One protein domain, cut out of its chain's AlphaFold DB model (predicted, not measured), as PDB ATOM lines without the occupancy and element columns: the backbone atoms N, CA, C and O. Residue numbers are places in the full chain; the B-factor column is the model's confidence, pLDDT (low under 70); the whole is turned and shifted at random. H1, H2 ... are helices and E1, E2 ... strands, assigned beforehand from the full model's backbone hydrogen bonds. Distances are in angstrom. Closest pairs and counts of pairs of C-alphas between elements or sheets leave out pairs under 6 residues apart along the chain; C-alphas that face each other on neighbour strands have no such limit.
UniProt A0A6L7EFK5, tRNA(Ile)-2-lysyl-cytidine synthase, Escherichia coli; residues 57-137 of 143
ATOM      1  N   VAL A  57     -21.617 -52.832  22.246       95.69
ATOM      2  CA  VAL A  57     -22.748 -52.112  21.633       95.69
ATOM      3  C   VAL A  57     -22.821 -50.673  22.140       95.69
ATOM      4  O   VAL A  57     -23.072 -49.764  21.357       95.69
ATOM      5  N   SER A  58     -22.590 -50.439  23.434       95.06
ATOM      6  CA  SER A  58     -22.569 -49.087  23.997       95.06
ATOM      7  C   SER A  58     -21.454 -48.234  23.394       95.06
ATOM      8  O   SER A  58     -21.677 -47.051  23.140       95.06
ATOM      9  N   ASP A  59     -20.275 -48.812  23.174       95.25
ATOM     10  CA  ASP A  59     -19.132 -48.111  22.590       95.25
ATOM     11  C   ASP A  59     -19.412 -47.771  21.121       95.25
ATOM     12  O   ASP A  59     -19.330 -46.602  20.749       95.25
ATOM     13  N   MET A  60     -19.905 -48.734  20.334       97.62
ATOM     14  CA  MET A  60     -20.336 -48.510  18.947       97.62
ATOM     15  C   MET A  60     -21.401 -47.407  18.846       97.62
ATOM     16  O   MET A  60     -21.262 -46.474  18.062       97.62
ATOM     17  N   LEU A  61     -22.447 -47.461  19.680       96.56
ATOM     18  CA  LEU A  61     -23.490 -46.431  19.694       96.56
ATOM     19  C   LEU A  61     -22.950 -45.057  20.107       96.56
ATOM     20  O   LEU A  61     -23.476 -44.034  19.670       96.56
ATOM     21  N   THR A  62     -21.927 -45.021  20.961       95.69
ATOM     22  CA  THR A  62     -21.279 -43.772  21.377       95.69
ATOM     23  C   THR A  62     -20.474 -43.172  20.229       95.69
ATOM     24  O   THR A  62     -20.569 -41.968  19.996       95.69
ATOM     25  N   GLU A  63     -19.718 -43.991  19.501       97.19
ATOM     26  CA  GLU A  63     -18.971 -43.575  18.308       97.19
ATOM     27  C   GLU A  63     -19.919 -43.053  17.217       97.19
ATOM     28  O   GLU A  63     -19.739 -41.936  16.717       97.19
ATOM     29  N   ASP A  64     -20.991 -43.796  16.928       97.31
ATOM     30  CA  ASP A  64     -22.033 -43.388  15.984       97.31
ATOM     31  C   ASP A  64     -22.690 -42.064  16.399       97.31
ATOM     32  O   ASP A  64     -22.884 -41.164  15.579       97.31
ATOM     33  N   GLU A  65     -23.025 -41.909  17.684       95.06
ATOM     34  CA  GLU A  65     -23.628 -40.678  18.195       95.06
ATOM     35  C   GLU A  65     -22.679 -39.486  18.050       95.06
ATOM     36  O   GLU A  65     -23.121 -38.408  17.650       95.06
ATOM     37  N   GLN A  66     -21.386 -39.657  18.331       96.25
ATOM     38  CA  GLN A  66     -20.388 -38.598  18.160       96.25
ATOM     39  C   GLN A  66     -20.282 -38.163  16.697       96.25
ATOM     40  O   GLN A  66     -20.309 -36.960  16.409       96.25
ATOM     41  N   TYR A  67     -20.222 -39.123  15.772       97.94
ATOM     42  CA  TYR A  67     -20.188 -38.838  14.341       97.94
ATOM     43  C   TYR A  67     -21.454 -38.103  13.882       97.94
ATOM     44  O   TYR A  67     -21.376 -37.041  13.259       97.94
ATOM     45  N   LEU A  68     -22.634 -38.606  14.253       97.44
ATOM     46  CA  LEU A  68     -23.912 -37.992  13.890       97.44
ATOM     47  C   LEU A  68     -24.087 -36.602  14.510       97.44
ATOM     48  O   LEU A  68     -24.677 -35.726  13.877       97.44
ATOM     49  N   GLN A  69     -23.576 -36.361  15.719       95.00
ATOM     50  CA  GLN A  69     -23.568 -35.029  16.327       95.00
ATOM     51  C   GLN A  69     -22.665 -34.055  15.570       95.00
ATOM     52  O   GLN A  69     -23.073 -32.914  15.346       95.00
ATOM     53  N   ALA A  70     -21.466 -34.484  15.170       96.62
ATOM     54  CA  ALA A  70     -20.558 -33.660  14.379       96.62
ATOM     55  C   ALA A  70     -21.181 -33.302  13.022       96.62
ATOM     56  O   ALA A  70     -21.272 -32.121  12.683       96.62
ATOM     57  N   LEU A  71     -21.722 -34.299  12.315       97.75
ATOM     58  CA  LEU A  71     -22.419 -34.100  11.046       97.75
ATOM     59  C   LEU A  71     -23.649 -33.195  11.205       97.75
ATOM     60  O   LEU A  71     -23.877 -32.310  10.386       97.75
ATOM     61  N   THR A  72     -24.424 -33.361  12.282       96.62
ATOM     62  CA  THR A  72     -25.562 -32.471  12.572       96.62
ATOM     63  C   THR A  72     -25.089 -31.026  12.701       96.62
ATOM     64  O   THR A  72     -25.665 -30.149  12.069       96.62
ATOM     65  N   LYS A  73     -24.043 -30.759  13.493       94.69
ATOM     66  CA  LYS A  73     -23.518 -29.395  13.680       94.69
ATOM     67  C   LYS A  73     -23.083 -28.770  12.358       94.69
ATOM     68  O   LYS A  73     -23.411 -27.618  12.101       94.69
ATOM     69  N   GLU A  74     -22.394 -29.534  11.515       96.31
ATOM     70  CA  GLU A  74     -21.964 -29.080  10.193       96.31
ATOM     71  C   GLU A  74     -23.154 -28.699   9.300       96.31
ATOM     72  O   GLU A  74     -23.191 -27.597   8.751       96.31
ATOM     73  N   GLN A  75     -24.155 -29.577   9.199       95.94
ATOM     74  CA  GLN A  75     -25.340 -29.348   8.368       95.94
ATOM     75  C   GLN A  75     -26.209 -28.199   8.905       95.94
ATOM     76  O   GLN A  75     -26.763 -27.414   8.133       95.94
ATOM     77  N   MET A  76     -26.281 -28.032  10.228       94.19
ATOM     78  CA  MET A  76     -27.052 -26.962  10.864       94.19
ATOM     79  C   MET A  76     -26.510 -25.557  10.567       94.19
ATOM     80  O   MET A  76     -27.288 -24.606  10.623       94.19
ATOM     81  N   ASN A  77     -25.246 -25.412  10.153       91.50
ATOM     82  CA  ASN A  77     -24.707 -24.126   9.683       91.50
ATOM     83  C   ASN A  77     -25.436 -23.596   8.437       91.50
ATOM     84  O   ASN A  77     -25.455 -22.394   8.195       91.50
ATOM     85  N   GLN A  78     -26.032 -24.482   7.633       91.81
ATOM     86  CA  GLN A  78     -26.808 -24.107   6.445       91.81
ATOM     87  C   GLN A  78     -28.288 -23.848   6.774       91.81
ATOM     88  O   GLN A  78     -29.006 -23.212   5.994       91.81
ATOM     89  N   VAL A  79     -28.737 -24.348   7.927       94.31
ATOM     90  CA  VAL A  79     -30.110 -24.235   8.427       94.31
ATOM     91  C   VAL A  79     -30.295 -22.953   9.235       94.31
ATOM     92  O   VAL A  79     -31.282 -22.251   9.025       94.31
ATOM     93  N   ILE A  80     -29.372 -22.646  10.150       93.31
ATOM     94  CA  ILE A  80     -29.459 -21.492  11.053       93.31
ATOM     95  C   ILE A  80     -29.046 -20.227  10.299       93.31
ATOM     96  O   ILE A  80     -27.943 -20.144   9.765       93.31
ATOM     97  N   THR A  81     -29.928 -19.229  10.259       92.25
ATOM     98  CA  THR A  81     -29.671 -17.944   9.587       92.25
ATOM     99  C   THR A  81     -29.233 -16.851  10.542       92.25
ATOM    100  O   THR A  81     -28.470 -15.972  10.149       92.25
ATOM    101  N   SER A  82     -29.704 -16.898  11.785       90.12
ATOM    102  CA  SER A  82     -29.364 -15.934  12.825       90.12
ATOM    103  C   SER A  82     -29.454 -16.596  14.195       90.12
ATOM    104  O   SER A  82     -30.329 -17.432  14.437       90.12
ATOM    105  N   GLN A  83     -28.546 -16.223  15.094       86.94
ATOM    106  CA  GLN A  83     -28.481 -16.751  16.451       86.94
ATOM    107  C   GLN A  83     -28.287 -15.612  17.451       86.94
ATOM    108  O   GLN A  83     -27.321 -14.854  17.383       86.94
ATOM    109  N   SER A  84     -29.195 -15.533  18.420       86.06
ATOM    110  CA  SER A  84     -29.094 -14.680  19.602       86.06
ATOM    111  C   SER A  84     -29.420 -15.497  20.861       86.06
ATOM    112  O   SER A  84     -30.043 -16.554  20.753       86.06
ATOM    113  N   PRO A  85     -29.087 -15.015  22.072       81.06
ATOM    114  CA  PRO A  85     -29.371 -15.746  23.312       81.06
ATOM    115  C   PRO A  85     -30.859 -16.023  23.589       81.06
ATOM    116  O   PRO A  85     -31.176 -16.833  24.451       81.06
ATOM    117  N   LYS A  86     -31.784 -15.319  22.920       83.50
ATOM    118  CA  LYS A  86     -33.237 -15.448  23.149       83.50
ATOM    119  C   LYS A  86     -34.011 -15.957  21.937       83.50
ATOM    120  O   LYS A  86     -35.179 -16.304  22.075       83.50
ATOM    121  N   GLN A  87     -33.393 -15.963  20.762       88.56
ATOM    122  CA  GLN A  87     -34.052 -16.284  19.504       88.56
ATOM    123  C   GLN A  87     -33.050 -16.887  18.526       88.56
ATOM    124  O   GLN A  87     -31.936 -16.378  18.374       88.56
ATOM    125  N   ILE A  88     -33.489 -17.933  17.831       90.00
ATOM    126  CA  ILE A  88     -32.778 -18.557  16.720       90.00
ATOM    127  C   ILE A  88     -33.703 -18.528  15.512       90.00
ATOM    128  O   ILE A  88     -34.871 -18.896  15.612       90.00
ATOM    129  N   GLU A  89     -33.167 -18.100  14.377       92.62
ATOM    130  CA  GLU A  89     -33.860 -18.137  13.096       92.62
ATOM    131  C   GLU A  89     -33.312 -19.287  12.256       92.62
ATOM    132  O   GLU A  89     -32.097 -19.493  12.168       92.62
ATOM    133  N   ILE A  90     -34.222 -20.044  11.646       93.19
ATOM    134  CA  ILE A  90     -33.898 -21.218  10.841       93.19
ATOM    135  C   ILE A  90     -34.633 -21.183   9.506       93.19
ATOM    136  O   ILE A  90     -35.745 -20.667   9.398       93.19
ATOM    137  N   LYS A  91     -34.043 -21.815   8.493       92.69
ATOM    138  CA  LYS A  91     -34.741 -22.158   7.255       92.69
ATOM    139  C   LYS A  91     -35.415 -23.519   7.415       92.69
ATOM    140  O   LYS A  91     -34.739 -24.541   7.518       92.69
ATOM    141  N   THR A  92     -36.745 -23.537   7.358       90.88
ATOM    142  CA  THR A  92     -37.545 -24.762   7.522       90.88
ATOM    143  C   THR A  92     -37.243 -25.807   6.450       90.88
ATOM    144  O   THR A  92     -37.025 -26.969   6.774       90.88
ATOM    145  N   LYS A  93     -37.165 -25.407   5.175       92.19
ATOM    146  CA  LYS A  93     -36.958 -26.348   4.063       92.19
ATOM    147  C   LYS A  93     -35.614 -27.100   4.147       92.19
ATOM    148  O   LYS A  93     -35.657 -28.322   4.204       92.19
ATOM    149  N   PRO A  94     -34.448 -26.430   4.274       93.88
ATOM    150  CA  PRO A  94     -33.173 -27.107   4.508       93.88
ATOM    151  C   PRO A  94     -33.175 -28.037   5.720       93.88
ATOM    152  O   PRO A  94     -32.552 -29.086   5.657       93.88
ATOM    153  N   LEU A  95     -33.875 -27.685   6.806       93.25
ATOM    154  CA  LEU A  95     -33.997 -28.568   7.968       93.25
ATOM    155  C   LEU A  95     -34.794 -29.835   7.632       93.25
ATOM    156  O   LEU A  95     -34.341 -30.929   7.951       93.25
ATOM    157  N   LEU A  96     -35.957 -29.700   6.991       93.44
ATOM    158  CA  LEU A  96     -36.818 -30.831   6.627       93.44
ATOM    159  C   LEU A  96     -36.218 -31.715   5.523       93.44
ATOM    160  O   LEU A  96     -36.533 -32.902   5.463       93.44
ATOM    161  N   ASP A  97     -35.330 -31.166   4.694       94.62
ATOM    162  CA  ASP A  97     -34.601 -31.915   3.667       94.62
ATOM    163  C   ASP A  97     -33.465 -32.779   4.271       94.62
ATOM    164  O   ASP A  97     -32.961 -33.693   3.611       94.62
ATOM    165  N   LEU A  98     -33.064 -32.549   5.533       94.94
ATOM    166  CA  LEU A  98     -32.088 -33.404   6.217       94.94
ATOM    167  C   LEU A  98     -32.672 -34.788   6.535       94.94
ATOM    168  O   LEU A  98     -33.863 -34.917   6.820       94.94
ATOM    169  N   PRO A  99     -31.839 -35.838   6.629       95.81
ATOM    170  CA  PRO A  99     -32.263 -37.115   7.188       95.81
ATOM    171  C   PRO A  99     -32.862 -36.956   8.593       95.81
ATOM    172  O   PRO A  99     -32.313 -36.247   9.440       95.81
ATOM    173  N   LEU A 100     -33.941 -37.690   8.884       93.88
ATOM    174  CA  LEU A 100     -34.659 -37.629  10.164       93.88
ATOM    175  C   LEU A 100     -33.756 -37.729  11.421       93.88
ATOM    176  O   LEU A 100     -34.011 -37.007  12.391       93.88
ATOM    177  N   PRO A 101     -32.685 -38.555  11.453       93.81
ATOM    178  CA  PRO A 101     -31.749 -38.567  12.579       93.81
ATOM    179  C   PRO A 101     -31.049 -37.222  12.824       93.81
ATOM    180  O   PRO A 101     -30.810 -36.878  13.985       93.81
ATOM    181  N   LEU A 102     -30.735 -36.465  11.768       96.12
ATOM    182  CA  LEU A 102     -30.133 -35.134  11.872       96.12
ATOM    183  C   LEU A 102     -31.184 -34.080  12.216       96.12
ATOM    184  O   LEU A 102     -30.901 -33.220  13.037       96.12
ATOM    185  N   GLN A 103     -32.414 -34.191  11.699       94.56
ATOM    186  CA  GLN A 103     -33.516 -33.300  12.086       94.56
ATOM    187  C   GLN A 103     -33.752 -33.317  13.602       94.56
ATOM    188  O   GLN A 103     -33.762 -32.278  14.259       94.56
ATOM    189  N   ARG A 104     -33.873 -34.518  14.190       92.75
ATOM    190  CA  ARG A 104     -34.087 -34.694  15.638       92.75
ATOM    191  C   ARG A 104     -32.952 -34.091  16.467       92.75
ATOM    192  O   ARG A 104     -33.206 -33.434  17.476       92.75
ATOM    193  N   ARG A 105     -31.702 -34.305  16.042       93.31
ATOM    194  CA  ARG A 105     -30.514 -33.743  16.703       93.31
ATOM    195  C   ARG A 105     -30.420 -32.230  16.507       93.31
ATOM    196  O   ARG A 105     -30.071 -31.539  17.457       93.31
ATOM    197  N   GLY A 106     -30.788 -31.721  15.335       93.44
ATOM    198  CA  GLY A 106     -30.836 -30.299  15.006       93.44
ATOM    199  C   GLY A 106     -31.832 -29.545  15.883       93.44
ATOM    200  O   GLY A 106     -31.461 -28.557  16.509       93.44
ATOM    201  N   ILE A 107     -33.053 -30.069  16.038       91.56
ATOM    202  CA  ILE A 107     -34.048 -29.520  16.975       91.56
ATOM    203  C   ILE A 107     -33.518 -29.538  18.407       91.56
ATOM    204  O   ILE A 107     -33.581 -28.527  19.099       91.56
ATOM    205  N   LYS A 108     -32.939 -30.658  18.857       89.50
ATOM    206  CA  LYS A 108     -32.346 -30.740  20.199       89.50
ATOM    207  C   LYS A 108     -31.224 -29.711  20.398       89.50
ATOM    208  O   LYS A 108     -31.126 -29.125  21.468       89.50
ATOM    209  N   LEU A 109     -30.401 -29.479  19.379       89.56
ATOM    210  CA  LEU A 109     -29.322 -28.493  19.395       89.56
ATOM    211  C   LEU A 109     -29.864 -27.056  19.481       89.56
ATOM    212  O   LEU A 109     -29.394 -26.298  20.323       89.56
ATOM    213  N   ILE A 110     -30.904 -26.717  18.710       89.44
ATOM    214  CA  ILE A 110     -31.610 -25.426  18.805       89.44
ATOM    215  C   ILE A 110     -32.182 -25.225  20.215       89.44
ATOM    216  O   ILE A 110     -31.976 -24.178  20.824       89.44
ATOM    217  N   LEU A 111     -32.867 -26.237  20.755       86.06
ATOM    218  CA  LEU A 111     -33.443 -26.172  22.098       86.06
ATOM    219  C   LEU A 111     -32.358 -25.995  23.169       86.06
ATOM    220  O   LEU A 111     -32.509 -25.176  24.067       86.06
ATOM    221  N   ASN A 112     -31.230 -26.696  23.054       84.94
ATOM    222  CA  ASN A 112     -30.124 -26.528  23.995       84.94
ATOM    223  C   ASN A 112     -29.571 -25.093  23.999       84.94
ATOM    224  O   ASN A 112     -29.268 -24.581  25.070       84.94
ATOM    225  N   TYR A 113     -29.480 -24.435  22.838       84.19
ATOM    226  CA  TYR A 113     -29.034 -23.039  22.758       84.19
ATOM    227  C   TYR A 113     -30.029 -22.043  23.361       84.19
ATOM    228  O   TYR A 113     -29.619 -21.065  23.975       84.19
ATOM    229  N   LEU A 114     -31.334 -22.271  23.196       82.94
ATOM    230  CA  LEU A 114     -32.366 -21.373  23.730       82.94
ATOM    231  C   LEU A 114     -32.539 -21.497  25.248       82.94
ATOM    232  O   LEU A 114     -33.032 -20.575  25.897       82.94
ATOM    233  N   TYR A 115     -32.157 -22.640  25.815       78.69
ATOM    234  CA  TYR A 115     -32.484 -23.006  27.187       78.69
ATOM    235  C   TYR A 115     -31.258 -23.406  28.014       78.69
ATOM    236  O   TYR A 115     -31.391 -24.273  28.881       78.69
ATOM    237  N   GLU A 116     -30.105 -22.749  27.810       61.78
ATOM    238  CA  GLU A 116     -28.800 -22.996  28.471       61.78
ATOM    239  C   GLU A 116     -28.815 -23.085  30.025       61.78
ATOM    240  O   GLU A 116     -27.776 -23.311  30.633       61.78
ATOM    241  N   ASN A 117     -29.970 -22.979  30.695       53.00
ATOM    242  CA  ASN A 117     -30.142 -23.108  32.146       53.00
ATOM    243  C   ASN A 117     -31.407 -23.866  32.613       53.00
ATOM    244  O   ASN A 117     -31.803 -23.738  33.772       53.00
ATOM    245  N   THR A 118     -32.069 -24.661  31.764       54.66
ATOM    246  CA  THR A 118     -33.198 -25.495  32.232       54.66
ATOM    247  C   THR A 118     -32.755 -26.929  32.521       54.66
ATOM    248  O   THR A 118     -32.257 -27.634  31.651       54.66
ATOM    249  N   GLN A 119     -32.969 -27.388  33.760       50.31
ATOM    250  CA  GLN A 119     -32.678 -28.761  34.214       50.31
ATOM    251  C   GLN A 119     -33.479 -29.848  33.465       50.31
ATOM    252  O   GLN A 119     -33.276 -31.043  33.682       50.31
ATOM    253  N   SER A 120     -34.440 -29.452  32.632       52.41
ATOM    254  CA  SER A 120     -35.345 -30.343  31.925       52.41
ATOM    255  C   SER A 120     -34.714 -30.829  30.628       52.41
ATOM    256  O   SER A 120     -34.691 -30.118  29.626       52.41
ATOM    257  N   ALA A 121     -34.257 -32.081  30.626       58.53
ATOM    258  CA  ALA A 121     -33.963 -32.788  29.389       58.53
ATOM    259  C   ALA A 121     -35.219 -32.781  28.501       58.53
ATOM    260  O   ALA A 121     -36.269 -33.292  28.902       58.53
ATOM    261  N   PHE A 122     -35.134 -32.190  27.307       66.62
ATOM    262  CA  PHE A 122     -36.246 -32.213  26.359       66.62
ATOM    263  C   PHE A 122     -36.588 -33.661  26.016       66.62
ATOM    264  O   PHE A 122     -35.741 -34.417  25.531       66.62
ATOM    265  N   SER A 123     -37.830 -34.053  26.295       68.62
ATOM    266  CA  SER A 123     -38.307 -35.390  25.981       68.62
ATOM    267  C   SER A 123     -38.389 -35.577  24.465       68.62
ATOM    268  O   SER A 123     -38.549 -34.621  23.699       68.62
ATOM    269  N   ASN A 124     -38.342 -36.832  24.013       72.81
ATOM    270  CA  ASN A 124     -38.547 -37.158  22.599       72.81
ATOM    271  C   ASN A 124     -39.891 -36.623  22.068       72.81
ATOM    272  O   ASN A 124     -39.990 -36.315  20.886       72.81
ATOM    273  N   GLN A 125     -40.902 -36.459  22.928       75.69
ATOM    274  CA  GLN A 125     -42.198 -35.892  22.544       75.69
ATOM    275  C   GLN A 125     -42.080 -34.425  22.119       75.69
ATOM    276  O   GLN A 125     -42.696 -34.037  21.131       75.69
ATOM    277  N   HIS A 126     -41.244 -33.628  22.794       78.19
ATOM    278  CA  HIS A 126     -40.994 -32.243  22.388       78.19
ATOM    279  C   HIS A 126     -40.316 -32.186  21.015       78.19
ATOM    280  O   HIS A 126     -40.709 -31.387  20.170       78.19
ATOM    281  N   ILE A 127     -39.332 -33.056  20.766       79.94
ATOM    282  CA  ILE A 127     -38.611 -33.094  19.484       79.94
ATOM    283  C   ILE A 127     -39.561 -33.471  18.342       79.94
ATOM    284  O   ILE A 127     -39.590 -32.792  17.321       79.94
ATOM    285  N   LEU A 128     -40.354 -34.531  18.521       80.25
ATOM    286  CA  LEU A 128     -41.295 -34.988  17.497       80.25
ATOM    287  C   LEU A 128     -42.411 -33.967  17.252       80.25
ATOM    288  O   LEU A 128     -42.733 -33.717  16.098       80.25
ATOM    289  N   GLY A 129     -42.941 -33.333  18.303       81.94
ATOM    290  CA  GLY A 129     -43.967 -32.296  18.166       81.94
ATOM    291  C   GLY A 129     -43.480 -31.057  17.410       81.94
ATOM    292  O   GLY A 129     -44.219 -30.511  16.601       81.94
ATOM    293  N   ASN A 130     -42.224 -30.639  17.612       81.50
ATOM    294  CA  ASN A 130     -41.643 -29.532  16.843       81.50
ATOM    295  C   ASN A 130     -41.470 -29.892  15.360       81.50
ATOM    296  O   ASN A 130     -41.762 -29.068  14.500       81.50
ATOM    297  N   LEU A 131     -41.010 -31.110  15.054       82.88
ATOM    298  CA  LEU A 131     -40.869 -31.564  13.664       82.88
ATOM    299  C   LEU A 131     -42.222 -31.686  12.961       82.88
ATOM    300  O   LEU A 131     -42.355 -31.248  11.821       82.88
ATOM    301  N   ASP A 132     -43.219 -32.239  13.652       86.56
ATOM    302  CA  ASP A 132     -44.588 -32.327  13.154       86.56
ATOM    303  C   ASP A 132     -45.140 -30.929  12.852       86.56
ATOM    304  O   ASP A 132     -45.532 -30.659  11.719       86.56
ATOM    305  N   TRP A 133     -45.045 -29.997  13.802       85.75
ATOM    306  CA  TRP A 133     -45.469 -28.611  13.597       85.75
ATOM    307  C   TRP A 133     -44.780 -27.957  12.387       85.75
ATOM    308  O   TRP A 133     -45.468 -27.430  11.515       85.75
ATOM    309  N   LEU A 134     -43.450 -28.071  12.273       84.00
ATOM    310  CA  LEU A 134     -42.680 -27.510  11.152       84.00
ATOM    311  C   LEU A 134     -43.078 -28.090   9.788       84.00
ATOM    312  O   LEU A 134     -42.995 -27.391   8.780       84.00
ATOM    313  N   SER A 135     -43.496 -29.356   9.744       78.94
ATOM    314  CA  SER A 135     -43.927 -30.011   8.502       78.94
ATOM    315  C   SER A 135     -45.316 -29.578   8.020       78.94
ATOM    316  O   SER A 135     -45.633 -29.767   6.849       78.94
ATOM    317  N   HIS A 136     -46.122 -28.965   8.894       78.62
ATOM    318  CA  HIS A 136     -47.479 -28.499   8.586       78.62
ATOM    319  C   HIS A 136     -47.584 -26.967   8.459       78.62
ATOM    320  O   HIS A 136     -48.626 -26.449   8.056       78.62
ATOM    321  N   THR A 137     -46.524 -26.220   8.781       66.75
ATOM    322  CA  THR A 137     -46.470 -24.764   8.594       66.75
ATOM    323  C   THR A 137     -46.063 -24.402   7.166       66.75
ATOM    324  O   THR A 137     -44.912 -24.066   6.905       66.75
TER     325      THR A 137
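This is residues 57 to 137 of the 143 residues of the protein "tRNA(Ile)-2-lysyl-cytidine synthase" of Escherichia coli (UniProt A0A6L7EFK5). H3 runs through the middle between H1 and H4, which cross it; hairpin E1 E2 and H2 gather at H1's last residues, and residues 57 to 64 of H1 stick out. The 81 printed residues, mostly helix, include four named helices and two antiparallel strands: H1 E1 E2 H2 H3 H4. The whole is compact, radius of gyration of the C-alphas 13.0 A, spans 38, 30 and 22 A.

E1 is residues 80 to 83, E2 88 to 90, H2 92 to 96. H1, residues 57 to 79, 31.7 A, begins at C-alpha (-22.748, -52.112, 21.633). H3 is 100 to 114, 21.3 A; H4, 124 to 136, 18.7 A, ends at (-47.479, -28.499, 8.586).

Across the hairpin, N 81 and O 89 are within hydrogen-bond range, 2.9 A. Part of H3 touches H1, closest C-alphas Leu 102 and Thr 72, 5.3 A, and part touches H4, Arg 104 and Ile 127, 6.1 A. In H1, 17 of 19 O i to N i+4 pairs are within range; in H2, H3 and H4, every one.

The printed part has no cut; pLDDT is under 70 at 116 to 123 and 137.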